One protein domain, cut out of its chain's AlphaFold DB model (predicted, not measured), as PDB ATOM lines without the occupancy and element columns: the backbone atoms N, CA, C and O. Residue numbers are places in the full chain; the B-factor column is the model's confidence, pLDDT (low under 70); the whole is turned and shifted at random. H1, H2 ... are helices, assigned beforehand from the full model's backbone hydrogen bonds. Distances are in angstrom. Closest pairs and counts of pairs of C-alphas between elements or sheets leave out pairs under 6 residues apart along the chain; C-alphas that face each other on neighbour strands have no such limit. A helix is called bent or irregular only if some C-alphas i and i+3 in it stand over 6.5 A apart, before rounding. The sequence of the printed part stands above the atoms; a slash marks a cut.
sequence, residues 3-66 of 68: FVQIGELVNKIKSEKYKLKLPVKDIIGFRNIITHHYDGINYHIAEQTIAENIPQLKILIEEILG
ATOM      1  N   PHE A   3      89.221 119.635 112.180       87.00
ATOM      2  CA  PHE A   3      89.909 120.906 112.443       87.00
ATOM      3  C   PHE A   3      89.302 121.702 113.598       87.00
ATOM      4  O   PHE A   3      90.024 122.235 114.437       87.00
ATOM      5  N   VAL A   4      87.969 121.740 113.671       88.88
ATOM      6  CA  VAL A   4      87.253 122.424 114.754       88.88
ATOM      7  C   VAL A   4      87.590 121.788 116.101       88.88
ATOM      8  O   VAL A   4      87.900 122.497 117.051       88.88
ATOM      9  N   GLN A   5      87.604 120.455 116.175       92.31
ATOM     10  CA  GLN A   5      87.954 119.733 117.399       92.31
ATOM     11  C   GLN A   5      89.405 119.983 117.823       92.31
ATOM     12  O   GLN A   5      89.647 120.255 118.997       92.31
ATOM     13  N   ILE A   6      90.352 119.948 116.878       92.94
ATOM     14  CA  ILE A   6      91.762 120.270 117.148       92.94
ATOM     15  C   ILE A   6      91.870 121.687 117.724       92.94
ATOM     16  O   ILE A   6      92.480 121.875 118.776       92.94
ATOM     17  N   GLY A   7      91.217 122.670 117.101       93.19
ATOM     18  CA  GLY A   7      91.237 124.052 117.579       93.19
ATOM     19  C   GLY A   7      90.622 124.245 118.963       93.19
ATOM     20  O   GLY A   7      91.178 124.968 119.788       93.19
ATOM     21  N   GLU A   8      89.511 123.571 119.254       93.25
ATOM     22  CA  GLU A   8      88.878 123.614 120.575       93.25
ATOM     23  C   GLU A   8      89.747 122.978 121.666       93.25
ATOM     24  O   GLU A   8      89.837 123.505 122.776       93.25
ATOM     25  N   LEU A   9      90.413 121.861 121.370       94.62
ATOM     26  CA  LEU A   9      91.288 121.186 122.329       94.62
ATOM     27  C   LEU A   9      92.562 121.990 122.595       94.62
ATOM     28  O   LEU A   9      92.929 122.178 123.755       94.62
ATOM     29  N   VAL A  10      93.190 122.529 121.548       93.25
ATOM     30  CA  VAL A  10      94.384 123.376 121.680       93.25
ATOM     31  C   VAL A  10      94.077 124.635 122.498       93.25
ATOM     32  O   VAL A  10      94.862 125.009 123.368       93.25
ATOM     33  N   ASN A  11      92.898 125.238 122.319       92.50
ATOM     34  CA  ASN A  11      92.473 126.403 123.103       92.50
ATOM     35  C   ASN A  11      92.266 126.100 124.604       92.50
ATOM     36  O   ASN A  11      92.315 127.006 125.436       92.50
ATOM     37  N   LYS A  12      92.053 124.833 124.982       94.50
ATOM     38  CA  LYS A  12      91.874 124.413 126.385       94.50
ATOM     39  C   LYS A  12      93.186 124.169 127.129       94.50
ATOM     40  O   LYS A  12      93.156 123.985 128.349       94.50
ATOM     41  N   ILE A  13      94.328 124.171 126.443       94.06
ATOM     42  CA  ILE A  13      95.638 124.030 127.085       94.06
ATOM     43  C   ILE A  13      95.833 125.218 128.032       94.06
ATOM     44  O   ILE A  13      95.825 126.361 127.598       94.06
ATOM     45  N   LYS A  14      95.999 124.968 129.337       93.06
ATOM     46  CA  LYS A  14      96.214 126.030 130.346       93.06
ATOM     47  C   LYS A  14      97.688 126.307 130.637       93.06
ATOM     48  O   LYS A  14      98.028 127.377 131.121       93.06
ATOM     49  N   SER A  15      98.555 125.334 130.368       93.94
ATOM     50  CA  SER A  15      99.991 125.443 130.617       93.94
ATOM     51  C   SER A  15     100.640 126.380 129.601       93.94
ATOM     52  O   SER A  15     100.746 126.040 128.422       93.94
ATOM     53  N   GLU A  16     101.127 127.529 130.066       91.88
ATOM     54  CA  GLU A  16     101.852 128.487 129.220       91.88
ATOM     55  C   GLU A  16     103.119 127.873 128.613       91.88
ATOM     56  O   GLU A  16     103.418 128.104 127.445       91.88
ATOM     57  N   LYS A  17     103.800 126.979 129.347       92.44
ATOM     58  CA  LYS A  17     104.943 126.209 128.826       92.44
ATOM     59  C   LYS A  17     104.592 125.465 127.534       92.44
ATOM     60  O   LYS A  17     105.417 125.415 126.628       92.44
ATOM     61  N   TYR A  18     103.403 124.864 127.457       91.56
ATOM     62  CA  TYR A  18     102.979 124.119 126.268       91.56
ATOM     63  C   TYR A  18     102.433 125.036 125.179       91.56
ATOM     64  O   TYR A  18     102.739 124.823 124.011       91.56
ATOM     65  N   LYS A  19     101.710 126.103 125.542       91.56
ATOM     66  CA  LYS A  19     101.255 127.095 124.559       91.56
ATOM     67  C   LYS A  19     102.406 127.764 123.816       91.56
ATOM     68  O   LYS A  19     102.276 127.999 122.625       91.56
ATOM     69  N   LEU A  20     103.520 128.047 124.495       92.12
ATOM     70  CA  LEU A  20     104.706 128.652 123.877       92.12
ATOM     71  C   LEU A  20     105.402 127.732 122.867       92.12
ATOM     72  O   LEU A  20     106.140 128.217 122.017       92.12
ATOM     73  N   LYS A  21     105.189 126.418 122.969       92.50
ATOM     74  CA  LYS A  21     105.784 125.431 122.062       92.50
ATOM     75  C   LYS A  21     104.885 125.067 120.887       92.50
ATOM     76  O   LYS A  21     105.377 124.472 119.943       92.50
ATOM     77  N   LEU A  22     103.593 125.384 120.950       93.94
ATOM     78  CA  LEU A  22     102.601 125.008 119.944       93.94
ATOM     79  C   LEU A  22     102.143 126.244 119.149       93.94
ATOM     80  O   LEU A  22     102.043 127.331 119.720       93.94
ATOM     81  N   PRO A  23     101.763 126.101 117.867       93.88
ATOM     82  CA  PRO A  23     101.233 127.201 117.057       93.88
ATOM     83  C   PRO A  23      99.758 127.499 117.398       93.88
ATOM     84  O   PRO A  23      98.861 127.442 116.559       93.88
ATOM     85  N   VAL A  24      99.475 127.797 118.670       93.94
ATOM     86  CA  VAL A  24      98.112 127.936 119.220       93.94
ATOM     87  C   VAL A  24      97.291 128.986 118.471       93.94
ATOM     88  O   VAL A  24      96.119 128.759 118.173       93.94
ATOM     89  N   LYS A  25      97.899 130.137 118.162       92.19
ATOM     90  CA  LYS A  25      97.211 131.245 117.485       92.19
ATOM     91  C   LYS A  25      96.757 130.856 116.081       92.19
ATOM     92  O   LYS A  25      95.607 131.121 115.738       92.19
ATOM     93  N   ASP A  26      97.619 130.190 115.320       91.94
ATOM     94  CA  ASP A  26      97.332 129.798 113.939       91.94
ATOM     95  C   ASP A  26      96.245 128.725 113.892       91.94
ATOM     96  O   ASP A  26      95.297 128.828 113.118       91.94
ATOM     97  N   ILE A  27      96.307 127.753 114.806       93.50
ATOM     98  CA  ILE A  27      95.294 126.699 114.932       93.50
ATOM     99  C   ILE A  27      93.918 127.294 115.283       93.50
ATOM    100  O   ILE A  27      92.903 126.915 114.692       93.50
ATOM    101  N   ILE A  28      93.857 128.239 116.230       92.00
ATOM    102  CA  ILE A  28      92.600 128.912 116.597       92.00
ATOM    103  C   ILE A  28      92.092 129.779 115.438       92.00
ATOM    104  O   ILE A  28      90.894 129.770 115.154       92.00
ATOM    105  N   GLY A  29      92.984 130.494 114.750       89.81
ATOM    106  CA  GLY A  29      92.644 131.302 113.579       89.81
ATOM    107  C   GLY A  29      92.046 130.458 112.456       89.81
ATOM    108  O   GLY A  29      90.967 130.771 111.954       89.81
ATOM    109  N   PHE A  30      92.682 129.332 112.130       88.88
ATOM    110  CA  PHE A  30      92.187 128.404 111.119       88.88
ATOM    111  C   PHE A  30      90.841 127.786 111.514       88.88
ATOM    112  O   PHE A  30      89.921 127.723 110.696       88.88
ATOM    113  N   ARG A  31      90.669 127.421 112.795       90.00
ATOM    114  CA  ARG A  31      89.368 126.992 113.323       90.00
ATOM    115  C   ARG A  31      88.297 128.055 113.093       90.00
ATOM    116  O   ARG A  31      87.216 127.702 112.639       90.00
ATOM    117  N   ASN A  32      88.584 129.324 113.384       87.31
ATOM    118  CA  ASN A  32      87.612 130.409 113.233       87.31
ATOM    119  C   ASN A  32      87.211 130.626 111.767       87.31
ATOM    120  O   ASN A  32      86.034 130.851 111.489       87.31
ATOM    121  N   ILE A  33      88.163 130.508 110.836       87.00
ATOM    122  CA  ILE A  33      87.889 130.572 109.392       87.00
ATOM    123  C   ILE A  33      86.961 129.425 108.987       87.00
ATOM    124  O   ILE A  33      85.937 129.663 108.357       87.00
ATOM    125  N   ILE A  34      87.248 128.194 109.421       84.88
ATOM    126  CA  ILE A  34      86.407 127.039 109.091       84.88
ATOM    127  C   ILE A  34      85.008 127.147 109.707       84.88
ATOM    128  O   ILE A  34      84.044 126.741 109.072       84.88
ATOM    129  N   THR A  35      84.854 127.653 110.933       81.88
ATOM    130  CA  THR A  35      83.537 127.686 111.595       81.88
ATOM    131  C   THR A  35      82.662 128.856 111.168       81.88
ATOM    132  O   THR A  35      81.442 128.716 111.178       81.88
ATOM    133  N   HIS A  36      83.254 130.002 110.825       77.81
ATOM    134  CA  HIS A  36      82.508 131.236 110.553       77.81
ATOM    135  C   HIS A  36      82.582 131.707 109.097       77.81
ATOM    136  O   HIS A  36      81.733 132.488 108.678       77.81
ATOM    137  N   HIS A  37      83.552 131.224 108.318       73.50
ATOM    138  CA  HIS A  37      83.820 131.680 106.954       73.50
ATOM    139  C   HIS A  37      84.016 130.497 105.997       73.50
ATOM    140  O   HIS A  37      85.013 130.441 105.284       73.50
ATOM    141  N   TYR A  38      83.062 129.557 105.967       63.72
ATOM    142  CA  TYR A  38      83.146 128.357 105.116       63.72
ATOM    143  C   TYR A  38      83.356 128.697 103.629       63.72
ATOM    144  O   TYR A  38      84.172 128.063 102.964       63.72
ATOM    145  N   ASP A  39      82.710 129.760 103.143       65.00
ATOM    146  CA  ASP A  39      82.862 130.263 101.767       65.00
ATOM    147  C   ASP A  39      84.199 130.992 101.527       65.00
ATOM    148  O   ASP A  39      84.605 131.207 100.388       65.00
ATOM    149  N   GLY A  40      84.891 131.382 102.601       69.50
ATOM    150  CA  GLY A  40      86.194 132.050 102.580       69.50
ATOM    151  C   GLY A  40      87.375 131.111 102.831       69.50
ATOM    152  O   GLY A  40      88.506 131.584 102.966       69.50
ATOM    153  N   ILE A  41      87.143 129.796 102.923       76.75
ATOM    154  CA  ILE A  41      88.224 128.823 103.083       76.75
ATOM    155  C   ILE A  41      89.037 128.788 101.790       76.75
ATOM    156  O   ILE A  41      88.553 128.404 100.726       76.75
ATOM    157  N   ASN A  42      90.317 129.129 101.896       84.38
ATOM    158  CA  ASN A  42      91.262 128.854 100.829       84.38
ATOM    159  C   ASN A  42      91.583 127.351 100.832       84.38
ATOM    160  O   ASN A  42      92.298 126.862 101.708       84.38
ATOM    161  N   TYR A  43      91.053 126.625  99.847       85.31
ATOM    162  CA  TYR A  43      91.243 125.179  99.713       85.31
ATOM    163  C   TYR A  43      92.713 124.767  99.624       85.31
ATOM    164  O   TYR A  43      93.072 123.730 100.169       85.31
ATOM    165  N   HIS A  44      93.575 125.597  99.032       87.81
ATOM    166  CA  HIS A  44      95.010 125.322  98.994       87.81
ATOM    167  C   HIS A  44      95.612 125.306 100.404       87.81
ATOM    168  O   HIS A  44      96.329 124.376 100.763       87.81
ATOM    169  N   ILE A  45      95.239 126.279 101.243       86.94
ATOM    170  CA  ILE A  45      95.670 126.323 102.647       86.94
ATOM    171  C   ILE A  45      95.132 125.105 103.402       86.94
ATOM    172  O   ILE A  45      95.854 124.509 104.198       86.94
ATOM    173  N   ALA A  46      93.883 124.705 103.152       87.62
ATOM    174  CA  ALA A  46      93.309 123.525 103.789       87.62
ATOM    175  C   ALA A  46      94.055 122.241 103.393       87.62
ATOM    176  O   ALA A  46      94.409 121.464 104.277       87.62
ATOM    177  N   GLU A  47      94.342 122.037 102.106       91.00
ATOM    178  CA  GLU A  47      95.115 120.887 101.623       91.00
ATOM    179  C   GLU A  47      96.517 120.842 102.234       91.00
ATOM    180  O   GLU A  47      96.899 119.812 102.792       91.00
ATOM    181  N   GLN A  48      97.243 121.965 102.225       91.12
ATOM    182  CA  GLN A  48      98.550 122.075 102.883       91.12
ATOM    183  C   GLN A  48      98.456 121.768 104.381       91.12
ATOM    184  O   GLN A  48      99.277 121.027 104.926       91.12
ATOM    185  N   THR A  49      97.407 122.254 105.050       91.19
ATOM    186  CA  THR A  49      97.200 121.990 106.478       91.19
ATOM    187  C   THR A  49      97.021 120.496 106.756       91.19
ATOM    188  O   THR A  49      97.551 119.991 107.748       91.19
ATOM    189  N   ILE A  50      96.304 119.767 105.892       92.38
ATOM    190  CA  ILE A  50      96.120 118.312 106.020       92.38
ATOM    191  C   ILE A  50      97.430 117.573 105.752       92.38
ATOM    192  O   ILE A  50      97.790 116.681 106.520       92.38
ATOM    193  N   ALA A  51      98.109 117.918 104.660       94.62
ATOM    194  CA  ALA A  51      99.266 117.178 104.172       94.62
ATOM    195  C   ALA A  51     100.531 117.425 105.004       94.62
ATOM    196  O   ALA A  51     101.335 116.512 105.180       94.62
ATOM    197  N   GLU A  52     100.704 118.637 105.532       94.75
ATOM    198  CA  GLU A  52     101.961 119.070 106.144       94.75
ATOM    199  C   GLU A  52     101.777 119.451 107.615       94.75
ATOM    200  O   GLU A  52     102.421 118.876 108.495       94.75
ATOM    201  N   ASN A  53     100.867 120.386 107.913       93.62
ATOM    202  CA  ASN A  53     100.810 120.981 109.250       93.62
ATOM    203  C   ASN A  53     100.229 120.042 110.314       93.62
ATOM    204  O   ASN A  53     100.716 120.045 111.442       93.62
ATOM    205  N   ILE A  54      99.215 119.227 109.996       93.88
ATOM    206  CA  ILE A  54      98.669 118.244 110.950       93.88
ATOM    207  C   ILE A  54      99.717 117.180 111.322       93.88
ATOM    208  O   ILE A  54      99.913 116.957 112.520       93.88
ATOM    209  N   PRO A  55     100.410 116.528 110.365       95.06
ATOM    210  CA  PRO A  55     101.488 115.596 110.693       95.06
ATOM    211  C   PRO A  55     102.603 116.234 111.527       95.06
ATOM    212  O   PRO A  55     103.024 115.655 112.525       95.06
ATOM    213  N   GLN A  56     103.033 117.450 111.179       95.12
ATOM    214  CA  GLN A  56     104.043 118.181 111.952       95.12
ATOM    215  C   GLN A  56     103.564 118.513 113.370       95.12
ATOM    216  O   GLN A  56     104.322 118.367 114.326       95.12
ATOM    217  N   LEU A  57     102.298 118.912 113.532       94.44
ATOM    218  CA  LEU A  57     101.702 119.165 114.843       94.44
ATOM    219  C   LEU A  57     101.705 117.905 115.710       94.44
ATOM    220  O   LEU A  57     101.964 117.996 116.907       94.44
ATOM    221  N   LYS A  58     101.429 116.738 115.118       94.12
ATOM    222  CA  LYS A  58     101.497 115.458 115.826       94.12
ATOM    223  C   LYS A  58     102.913 115.192 116.345       94.12
ATOM    224  O   LYS A  58     103.060 114.983 117.545       94.12
ATOM    225  N   ILE A  59     103.920 115.274 115.472       95.25
ATOM    226  CA  ILE A  59     105.333 115.061 115.834       95.25
ATOM    227  C   ILE A  59     105.739 115.996 116.979       95.25
ATOM    228  O   ILE A  59     106.282 115.559 117.985       95.25
ATOM    229  N   LEU A  60     105.388 117.278 116.876       94.12
ATOM    230  CA  LEU A  60     105.680 118.270 117.908       94.12
ATOM    231  C   LEU A  60     105.028 117.935 119.261       94.12
ATOM    232  O   LEU A  60     105.619 118.170 120.314       94.12
ATOM    233  N   ILE A  61     103.800 117.410 119.260       93.62
ATOM    234  CA  ILE A  61     103.125 116.978 120.490       93.62
ATOM    235  C   ILE A  61     103.835 115.760 121.090       93.62
ATOM    236  O   ILE A  61     104.088 115.753 122.293       93.62
ATOM    237  N   GLU A  62     104.184 114.772 120.268       95.00
ATOM    238  CA  GLU A  62     104.922 113.569 120.674       95.00
ATOM    239  C   GLU A  62     106.285 113.936 121.299       95.00
ATOM    240  O   GLU A  62     106.591 113.521 122.419       95.00
ATOM    241  N   GLU A  63     107.034 114.855 120.680       93.75
ATOM    242  CA  GLU A  63     108.286 115.410 121.220       93.75
ATOM    243  C   GLU A  63     108.095 116.123 122.569       93.75
ATOM    244  O   GLU A  63     108.921 116.007 123.478       93.75
ATOM    245  N   ILE A  64     107.004 116.881 122.730       92.00
ATOM    246  CA  ILE A  64     106.688 117.569 123.992       92.00
ATOM    247  C   ILE A  64     106.379 116.566 125.108       92.00
ATOM    248  O   ILE A  64     106.725 116.833 126.265       92.00
ATOM    249  N   LEU A  65     105.710 115.459 124.775       90.94
ATOM    250  CA  LEU A  65     105.343 114.398 125.711       90.94
ATOM    251  C   LEU A  65     106.505 113.437 126.003       90.94
ATOM    252  O   LEU A  65     106.464 112.742 127.017       90.94
ATOM    253  N   GLY A  66     107.559 113.454 125.184       88.50
ATOM    254  CA  GLY A  66     108.690 112.532 125.299       88.50
ATOM    255  C   GLY A  66     108.371 111.132 124.770       88.50
ATOM    256  O   GLY A  66     109.007 110.166 125.182       88.50
TER     257      GLY A  66
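What this domain is: This is residues 3 to 66 of the 68 residues of an uncharacterized protein of Spirochaetes bacterium GWB1_36_13 (UniProt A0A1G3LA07). A long, bent helix, H4, runs along one side of an elongated body, with three shorter helices on the other; there H1 crosses H3, and H2 lies toward one end. The printed part has 64 residues with four named helices, H1 to H4 in order, and no named strand: all helix. It is compact, with a radius of gyration of the C-alphas of 12.2 A and spans of 38 by 23 by 16 A.

How they stand to each other: H1, residues 3 to 11, touches H3, residues 24 to 36, at a steep tilt of 42 degrees, opposite ways; their closest C-alphas, Gly 7 and Ile 28, are 5.1 A apart. H2, residues 16 to 19, and H3 meet only through their link. H4, residues 43 to 65, assigned as one helix by its hydrogen bonds, is bent, with C-alphas 51 and 54 6.9 A apart; its arms, H4a to residue 51 and H4b from 54, stand at a steep tilt of 41 degrees. H4a and H3 are near each other. H2 and H4b are close but not clearly touching, the closest C-alphas, Tyr 18 and Ile 64, 7.9 A apart. Each O i to N i+4 pair is within hydrogen-bond range in H1, H3, H4a and H4b; H2 is too short for one.

Where its parts are: H1 begins at C-alpha 3 (89.909, 120.906, 112.443). H3 is 18.2 A long and H4b 16.6 A, ending at C-alpha 65 (105.343, 114.398, 125.711).

The domain as a whole: The farthest C-alphas, Asp 39 and Gly 66, are 39.2 A apart. The printed part has no cut and no long link. Residues 38 to 40 have pLDDT under 70.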